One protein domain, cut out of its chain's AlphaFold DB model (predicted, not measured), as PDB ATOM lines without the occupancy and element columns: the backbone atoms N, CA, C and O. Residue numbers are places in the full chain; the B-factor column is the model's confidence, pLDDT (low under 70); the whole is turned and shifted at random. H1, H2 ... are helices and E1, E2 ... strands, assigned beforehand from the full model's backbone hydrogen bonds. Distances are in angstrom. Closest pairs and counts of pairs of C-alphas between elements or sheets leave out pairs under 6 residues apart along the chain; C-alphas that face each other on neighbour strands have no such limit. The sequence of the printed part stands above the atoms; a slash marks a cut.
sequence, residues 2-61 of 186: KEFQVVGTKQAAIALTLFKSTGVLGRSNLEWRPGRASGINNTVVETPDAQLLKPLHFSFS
ATOM      1  N   LYS A   2     -27.222  -8.958  28.365       80.31
ATOM      2  CA  LYS A   2     -28.599  -9.342  28.759       80.31
ATOM      3  C   LYS A   2     -29.015 -10.740  28.282       80.31
ATOM      4  O   LYS A   2     -29.836 -11.362  28.938       80.31
ATOM      5  N   GLU A   3     -28.447 -11.234  27.180       92.50
ATOM      6  CA  GLU A   3     -28.753 -12.560  26.631       92.50
ATOM      7  C   GLU A   3     -27.525 -13.130  25.909       92.50
ATOM      8  O   GLU A   3     -26.918 -12.444  25.084       92.50
ATOM      9  N   PHE A   4     -27.138 -14.359  26.248       93.12
ATOM     10  CA  PHE A   4     -26.032 -15.086  25.626       93.12
ATOM     11  C   PHE A   4     -26.172 -16.589  25.856       93.12
ATOM     12  O   PHE A   4     -26.901 -17.018  26.750       93.12
ATOM     13  N   GLN A   5     -25.442 -17.382  25.077       92.00
ATOM     14  CA  GLN A   5     -25.388 -18.830  25.225       92.00
ATOM     15  C   GLN A   5     -23.953 -19.330  25.061       92.00
ATOM     16  O   GLN A   5     -23.266 -18.963  24.110       92.00
ATOM     17  N   VAL A   6     -23.509 -20.198  25.970       91.44
ATOM     18  CA  VAL A   6     -22.289 -20.989  25.770       91.44
ATOM     19  C   VAL A   6     -22.673 -22.250  24.999       91.44
ATOM     20  O   VAL A   6     -23.538 -23.009  25.435       91.44
ATOM     21  N   VAL A   7     -22.075 -22.443  23.829       92.19
ATOM     22  CA  VAL A   7     -22.366 -23.532  22.893       92.19
ATOM     23  C   VAL A   7     -21.147 -24.445  22.786       92.19
ATOM     24  O   VAL A   7     -20.014 -23.974  22.719       92.19
ATOM     25  N   GLY A   8     -21.390 -25.756  22.733       85.44
ATOM     26  CA  GLY A   8     -20.339 -26.772  22.664       85.44
ATOM     27  C   GLY A   8     -19.821 -27.198  24.042       85.44
ATOM     28  O   GLY A   8     -19.837 -26.433  25.000       85.44
ATOM     29  N   THR A   9     -19.387 -28.458  24.150       76.56
ATOM     30  CA  THR A   9     -18.898 -29.053  25.411       76.56
ATOM     31  C   THR A   9     -17.373 -29.112  25.510       76.56
ATOM     32  O   THR A   9     -16.840 -29.078  26.612       76.56
ATOM     33  N   LYS A  10     -16.661 -29.208  24.374       71.81
ATOM     34  CA  LYS A  10     -15.185 -29.318  24.318       71.81
ATOM     35  C   LYS A  10     -14.481 -28.031  23.883       71.81
ATOM     36  O   LYS A  10     -13.393 -27.742  24.359       71.81
ATOM     37  N   GLN A  11     -15.097 -27.276  22.978       71.69
ATOM     38  CA  GLN A  11     -14.682 -25.928  22.597       71.69
ATOM     39  C   GLN A  11     -15.861 -25.019  22.912       71.69
ATOM     40  O   GLN A  11     -16.906 -25.128  22.273       71.69
ATOM     41  N   ALA A  12     -15.718 -24.199  23.950       79.69
ATOM     42  CA  ALA A  12     -16.760 -23.270  24.346       79.69
ATOM     43  C   ALA A  12     -16.813 -22.122  23.330       79.69
ATOM     44  O   ALA A  12     -15.880 -21.327  23.233       79.69
ATOM     45  N   ALA A  13     -17.899 -22.042  22.568       89.94
ATOM     46  CA  ALA A  13     -18.240 -20.875  21.767       89.94
ATOM     47  C   ALA A  13     -19.232 -20.008  22.549       89.94
ATOM     48  O   ALA A  13     -20.170 -20.527  23.148       89.94
ATOM     49  N   ILE A  14     -19.053 -18.689  22.536       90.38
ATOM     50  CA  ILE A  14     -20.007 -17.755  23.141       90.38
ATOM     51  C   ILE A  14     -20.858 -17.161  22.020       90.38
ATOM     52  O   ILE A  14     -20.367 -16.382  21.205       90.38
ATOM     53  N   ALA A  15     -22.136 -17.527  21.980       92.44
ATOM     54  CA  ALA A  15     -23.128 -16.916  21.108       92.44
ATOM     55  C   ALA A  15     -23.765 -15.717  21.826       92.44
ATOM     56  O   ALA A  15     -24.413 -15.868  22.863       92.44
ATOM     57  N   LEU A  16     -23.574 -14.518  21.275       92.31
ATOM     58  CA  LEU A  16     -24.185 -13.282  21.761       92.31
ATOM     59  C   LEU A  16     -25.416 -12.954  20.909       92.31
ATOM     60  O   LEU A  16     -25.301 -12.771  19.696       92.31
ATOM     61  N   THR A  17     -26.584 -12.822  21.539       93.88
ATOM     62  CA  THR A  17     -27.785 -12.356  20.839       93.88
ATOM     63  C   THR A  17     -27.668 -10.854  20.586       93.88
ATOM     64  O   THR A  17     -27.790 -10.054  21.513       93.88
ATOM     65  N   LEU A  18     -27.459 -10.456  19.329       93.12
ATOM     66  CA  LEU A  18     -27.510  -9.044  18.931       93.12
ATOM     67  C   LEU A  18     -28.955  -8.563  18.772       93.12
ATOM     68  O   LEU A  18     -29.302  -7.471  19.209       93.12
ATOM     69  N   PHE A  19     -29.814  -9.395  18.182       93.38
ATOM     70  CA  PHE A  19     -31.191  -9.038  17.878       93.38
ATOM     71  C   PHE A  19     -32.122 -10.244  17.961       93.38
ATOM     72  O   PHE A  19     -31.778 -11.340  17.521       93.38
ATOM     73  N   LYS A  20     -33.321 -10.017  18.498       92.12
ATOM     74  CA  LYS A  20     -34.429 -10.969  18.511       92.12
ATOM     75  C   LYS A  20     -35.727 -10.193  18.339       92.12
ATOM     76  O   LYS A  20     -35.965  -9.235  19.071       92.12
ATOM     77  N   SER A  21     -36.558 -10.631  17.407       92.75
ATOM     78  CA  SER A  21     -37.864 -10.042  17.123       92.75
ATOM     79  C   SER A  21     -38.982 -11.063  17.271       92.75
ATOM     80  O   SER A  21     -38.790 -12.269  17.114       92.75
ATOM     81  N   THR A  22     -40.177 -10.560  17.561       91.75
ATOM     82  CA  THR A  22     -41.427 -11.316  17.478       91.75
ATOM     83  C   THR A  22     -42.504 -10.414  16.892       91.75
ATOM     84  O   THR A  22     -42.501  -9.210  17.128       91.75
ATOM     85  N   GLY A  23     -43.418 -10.992  16.116       91.62
ATOM     86  CA  GLY A  23     -44.603 -10.286  15.628       91.62
ATOM     87  C   GLY A  23     -45.792 -10.390  16.573       91.62
ATOM     88  O   GLY A  23     -46.767  -9.682  16.375       91.62
ATOM     89  N   VAL A  24     -45.717 -11.255  17.588       90.19
ATOM     90  CA  VAL A  24     -46.843 -11.551  18.476       90.19
ATOM     91  C   VAL A  24     -46.404 -11.750  19.923       90.19
ATOM     92  O   VAL A  24     -45.328 -12.292  20.206       90.19
ATOM     93  N   LEU A  25     -47.294 -11.404  20.845       89.44
ATOM     94  CA  LEU A  25     -47.259 -11.813  22.238       89.44
ATOM     95  C   LEU A  25     -48.227 -12.985  22.437       89.44
ATOM     96  O   LEU A  25     -49.403 -12.916  22.081       89.44
ATOM     97  N   GLY A  26     -47.717 -14.066  23.032       84.88
ATOM     98  CA  GLY A  26     -48.555 -15.188  23.449       84.88
ATOM     99  C   GLY A  26     -48.925 -16.191  22.350       84.88
ATOM    100  O   GLY A  26     -50.006 -16.782  22.362       84.88
ATOM    101  N   ARG A  27     -48.007 -16.445  21.413       83.75
ATOM    102  CA  ARG A  27     -48.140 -17.542  20.443       83.75
ATOM    103  C   ARG A  27     -48.266 -18.891  21.164       83.75
ATOM    104  O   ARG A  27     -47.389 -19.266  21.941       83.75
ATOM    105  N   SER A  28     -49.350 -19.615  20.896       84.88
ATOM    106  CA  SER A  28     -49.547 -20.993  21.371       84.88
ATOM    107  C   SER A  28     -48.925 -21.999  20.399       84.88
ATOM    108  O   SER A  28     -48.664 -21.659  19.245       84.88
ATOM    109  N   ASN A  29     -48.717 -23.237  20.853       85.62
ATOM    110  CA  ASN A  29     -48.201 -24.346  20.041       85.62
ATOM    111  C   ASN A  29     -46.860 -24.037  19.353       85.62
ATOM    112  O   ASN A  29     -46.729 -24.149  18.136       85.62
ATOM    113  N   LEU A  30     -45.855 -23.635  20.134       84.25
ATOM    114  CA  LEU A  30     -44.483 -23.533  19.630       84.25
ATOM    115  C   LEU A  30     -43.939 -24.942  19.351       84.25
ATOM    116  O   LEU A  30     -44.263 -25.868  20.089       84.25
ATOM    117  N   GLU A  31     -43.069 -25.099  18.351       86.06
ATOM    118  CA  GLU A  31     -42.498 -26.410  17.977       86.06
ATOM    119  C   GLU A  31     -41.847 -27.140  19.162       86.06
ATOM    120  O   GLU A  31     -42.025 -28.340  19.340       86.06
ATOM    121  N   TRP A  32     -41.144 -26.399  20.018       83.56
ATOM    122  CA  TRP A  32     -40.466 -26.920  21.209       83.56
ATOM    123  C   TRP A  32     -41.322 -26.847  22.485       83.56
ATOM    124  O   TRP A  32     -40.941 -27.389  23.521       83.56
ATOM    125  N   ARG A  33     -42.473 -26.165  22.434       84.38
ATOM    126  CA  ARG A  33     -43.417 -26.037  23.551       84.38
ATOM    127  C   ARG A  33     -44.855 -26.095  23.027       84.38
ATOM    128  O   ARG A  33     -45.497 -25.047  22.867       84.38
ATOM    129  N   PRO A  34     -45.367 -27.311  22.774       85.38
ATOM    130  CA  PRO A  34     -46.758 -27.516  22.402       85.38
ATOM    131  C   PRO A  34     -47.700 -27.054  23.522       85.38
ATOM    132  O   PRO A  34     -47.357 -27.112  24.705       85.38
ATOM    133  N   GLY A  35     -48.908 -26.618  23.165       83.81
ATOM    134  CA  GLY A  35     -49.940 -26.218  24.119       83.81
ATOM    135  C   GLY A  35     -50.052 -24.709  24.353       83.81
ATOM    136  O   GLY A  35     -49.555 -23.878  23.587       83.81
ATOM    137  N   ARG A  36     -50.785 -24.352  25.415       82.50
ATOM    138  CA  ARG A  36     -51.234 -22.979  25.695       82.50
ATOM    139  C   ARG A  36     -50.097 -22.010  26.021       82.50
ATOM    140  O   ARG A  36     -49.168 -22.324  26.781       82.50
ATOM    141  N   ALA A  37     -50.213 -20.788  25.510       81.38
ATOM    142  CA  ALA A  37     -49.411 -19.661  25.969       81.38
ATOM    143  C   ALA A  37     -49.787 -19.282  27.416       81.38
ATOM    144  O   ALA A  37     -50.963 -19.267  27.789       81.38
ATOM    145  N   SER A  38     -48.780 -19.014  28.251       73.06
ATOM    146  CA  SER A  38     -48.987 -18.668  29.665       73.06
ATOM    147  C   SER A  38     -49.373 -17.196  29.824       73.06
ATOM    148  O   SER A  38     -48.867 -16.350  29.093       73.06
ATOM    149  N   GLY A  39     -50.245 -16.885  30.785       72.38
ATOM    150  CA  GLY A  39     -50.528 -15.505  31.209       72.38
ATOM    151  C   GLY A  39     -51.467 -14.678  30.321       72.38
ATOM    152  O   GLY A  39     -51.747 -13.539  30.668       72.38
ATOM    153  N   ILE A  40     -51.972 -15.226  29.209       68.88
ATOM    154  CA  ILE A  40     -52.761 -14.465  28.213       68.88
ATOM    155  C   ILE A  40     -54.022 -15.193  27.700       68.88
ATOM    156  O   ILE A  40     -54.566 -14.834  26.664       68.88
ATOM    157  N   ASN A  41     -54.505 -16.225  28.405       73.81
ATOM    158  CA  ASN A  41     -55.749 -16.954  28.077       73.81
ATOM    159  C   ASN A  41     -55.914 -17.362  26.591       73.81
ATOM    160  O   ASN A  41     -57.020 -17.337  26.066       73.81
ATOM    161  N   ASN A  42     -54.829 -17.782  25.928       74.25
ATOM    162  CA  ASN A  42     -54.791 -18.145  24.498       74.25
ATOM    163  C   ASN A  42     -55.105 -17.005  23.509       74.25
ATOM    164  O   ASN A  42     -55.269 -17.269  22.319       74.25
ATOM    165  N   THR A  43     -55.145 -15.754  23.957       82.31
ATOM    166  CA  THR A  43     -55.331 -14.597  23.080       82.31
ATOM    167  C   THR A  43     -54.007 -14.171  22.469       82.31
ATOM    168  O   THR A  43     -53.159 -13.610  23.154       82.31
ATOM    169  N   VAL A  44     -53.830 -14.387  21.168       86.19
ATOM    170  CA  VAL A  44     -52.673 -13.842  20.450       86.19
ATOM    171  C   VAL A  44     -52.839 -12.329  20.321       86.19
ATOM    172  O   VAL A  44     -53.858 -11.858  19.820       86.19
ATOM    173  N   VAL A  45     -51.843 -11.576  20.786       90.38
ATOM    174  CA  VAL A  45     -51.792 -10.120  20.621       90.38
ATOM    175  C   VAL A  45     -50.726  -9.796  19.588       90.38
ATOM    176  O   VAL A  45     -49.561 -10.147  19.771       90.38
ATOM    177  N   GLU A  46     -51.119  -9.124  18.510       93.19
ATOM    178  CA  GLU A  46     -50.187  -8.651  17.488       93.19
ATOM    179  C   GLU A  46     -49.295  -7.539  18.054       93.19
ATOM    180  O   GLU A  46     -49.763  -6.582  18.672       93.19
ATOM    181  N   THR A  47     -47.991  -7.665  17.833       94.00
ATOM    182  CA  THR A  47     -46.963  -6.711  18.257       94.00
ATOM    183  C   THR A  47     -46.064  -6.357  17.065       94.00
ATOM    184  O   THR A  47     -44.882  -6.710  17.070       94.00
ATOM    185  N   PRO A  48     -46.592  -5.683  16.021       94.75
ATOM    186  CA  PRO A  48     -45.824  -5.360  14.814       94.75
ATOM    187  C   PRO A  48     -44.570  -4.531  15.126       94.75
ATOM    188  O   PRO A  48     -43.505  -4.789  14.570       94.75
ATOM    189  N   ASP A  49     -44.648  -3.624  16.100       94.81
ATOM    190  CA  ASP A  49     -43.516  -2.786  16.511       94.81
ATOM    191  C   ASP A  49     -42.384  -3.581  17.185       94.81
ATOM    192  O   ASP A  49     -41.216  -3.190  17.111       94.81
ATOM    193  N   ALA A  50     -42.693  -4.734  17.796       93.44
ATOM    194  CA  ALA A  50     -41.696  -5.620  18.407       93.44
ATOM    195  C   ALA A  50     -40.829  -6.347  17.360       93.44
ATOM    196  O   ALA A  50     -39.827  -6.980  17.707       93.44
ATOM    197  N   GLN A  51     -41.170  -6.214  16.073       94.25
ATOM    198  CA  GLN A  51     -40.310  -6.629  14.970       94.25
ATOM    199  C   GLN A  51     -39.159  -5.656  14.715       94.25
ATOM    200  O   GLN A  51     -38.197  -6.042  14.058       94.25
ATOM    201  N   LEU A  52     -39.235  -4.425  15.242       93.94
ATOM    202  CA  LEU A  52     -38.176  -3.411  15.184       93.94
ATOM    203  C   LEU A  52     -37.604  -3.214  13.765       93.94
ATOM    204  O   LEU A  52     -36.390  -3.134  13.590       93.94
ATOM    205  N   LEU A  53     -38.487  -3.106  12.763       94.25
ATOM    206  CA  LEU A  53     -38.151  -2.897  11.347       94.25
ATOM    207  C   LEU A  53     -37.607  -1.478  11.092       94.25
ATOM    208  O   LEU A  53     -38.262  -0.626  10.496       94.25
ATOM    209  N   LYS A  54     -36.405  -1.210  11.595       94.44
ATOM    210  CA  LYS A  54     -35.689   0.067  11.507       94.44
ATOM    211  C   LYS A  54     -34.175  -0.174  11.528       94.44
ATOM    212  O   LYS A  54     -33.751  -1.271  11.887       94.44
ATOM    213  N   PRO A  55     -33.341   0.823  11.191       96.75
ATOM    214  CA  PRO A  55     -31.900   0.718  11.392       96.75
ATOM    215  C   PRO A  55     -31.564   0.433  12.862       96.75
ATOM    216  O   PRO A  55     -32.049   1.123  13.763       96.75
ATOM    217  N   LEU A  56     -30.743  -0.591  13.101       95.56
ATOM    218  CA  LEU A  56     -30.277  -0.989  14.429       95.56
ATOM    219  C   LEU A  56     -28.753  -0.906  14.471       95.56
ATOM    220  O   LEU A  56     -28.070  -1.417  13.585       95.56
ATOM    221  N   HIS A  57     -28.231  -0.279  15.520       95.44
ATOM    222  CA  HIS A  57     -26.801  -0.186  15.777       95.44
ATOM    223  C   HIS A  57     -26.485  -0.953  17.057       95.44
ATOM    224  O   HIS A  57     -27.103  -0.719  18.096       95.44
ATOM    225  N   PHE A  58     -25.522  -1.866  16.971       93.12
ATOM    226  CA  PHE A  58     -25.065  -2.672  18.096       93.12
ATOM    227  C   PHE A  58     -23.598  -2.371  18.369       93.12
ATOM    228  O   PHE A  58     -22.799  -2.226  17.446       93.12
ATOM    229  N   SER A  59     -23.241  -2.290  19.644       90.75
ATOM    230  CA  SER A  59     -21.869  -2.063  20.083       90.75
ATOM    231  C   SER A  59     -21.562  -3.021  21.218       90.75
ATOM    232  O   SER A  59     -22.350  -3.164  22.153       90.75
ATOM    233  N   PHE A  60     -20.434  -3.710  21.110       88.88
ATOM    234  CA  PHE A  60     -19.936  -4.616  22.131       88.88
ATOM    235  C   PHE A  60     -18.411  -4.581  22.125       88.88
ATOM    236  O   PHE A  60     -17.793  -4.272  21.106       88.88
ATOM    237  N   SER A  61     -17.827  -4.921  23.268       88.88
ATOM    238  CA  SER A  61     -16.384  -5.024  23.448       88.88
ATOM    239  C   SER A  61     -16.036  -6.452  23.834       88.88
ATOM    240  O   SER A  61     -16.772  -7.096  24.586       88.88
TER     241      SER A  61
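This is residues 2 to 61 of the 186 residues of the protein "Alpha-mannosidase mngB" of Enterobacter cancerogenus (UniProt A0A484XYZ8). With little regular structure, this is a flat, open arch: a small hairpin of E1 and E2 at one end, a long looped stretch at the other, and a tail that runs back from H1 toward the hairpin's side. The 60 printed residues hold two antiparallel strands, then one helix, a mixed class with 12 residues in named elements. The whole is only just extended, close to loose, with a radius of gyration of the C-alphas of 15.7 A and spans of 41 by 33 by 16 A.

Look first at E1, residues 4 to 7, and E2, residues 13 to 16, an antiparallel hairpin at 158 degrees; N 5 and O 15 are 2.9 A apart, within hydrogen-bond range. Further on, residues 24 to 25 pair antiparallel with 45 to 46. H1, residues 48 to 51, is apart from E1; it is too short for an O i to N i+4 pair, and its one O i to N i+3 pair is within range.

Find C-alpha 4 at (-26.032, -15.086, 25.626), where E1 begins; E1 and E2 each run 9.6 A. H1 runs 5.7 A to C-alpha 51 at (-40.310, -6.629, 14.970).

The printed part has no cut. The link E1 to E2 is tight; E2 to H1 is long, 31 residues. The farthest C-alphas, Lys 10 and Thr 43, are 42.8 A apart. Residue 40 is under pLDDT 70.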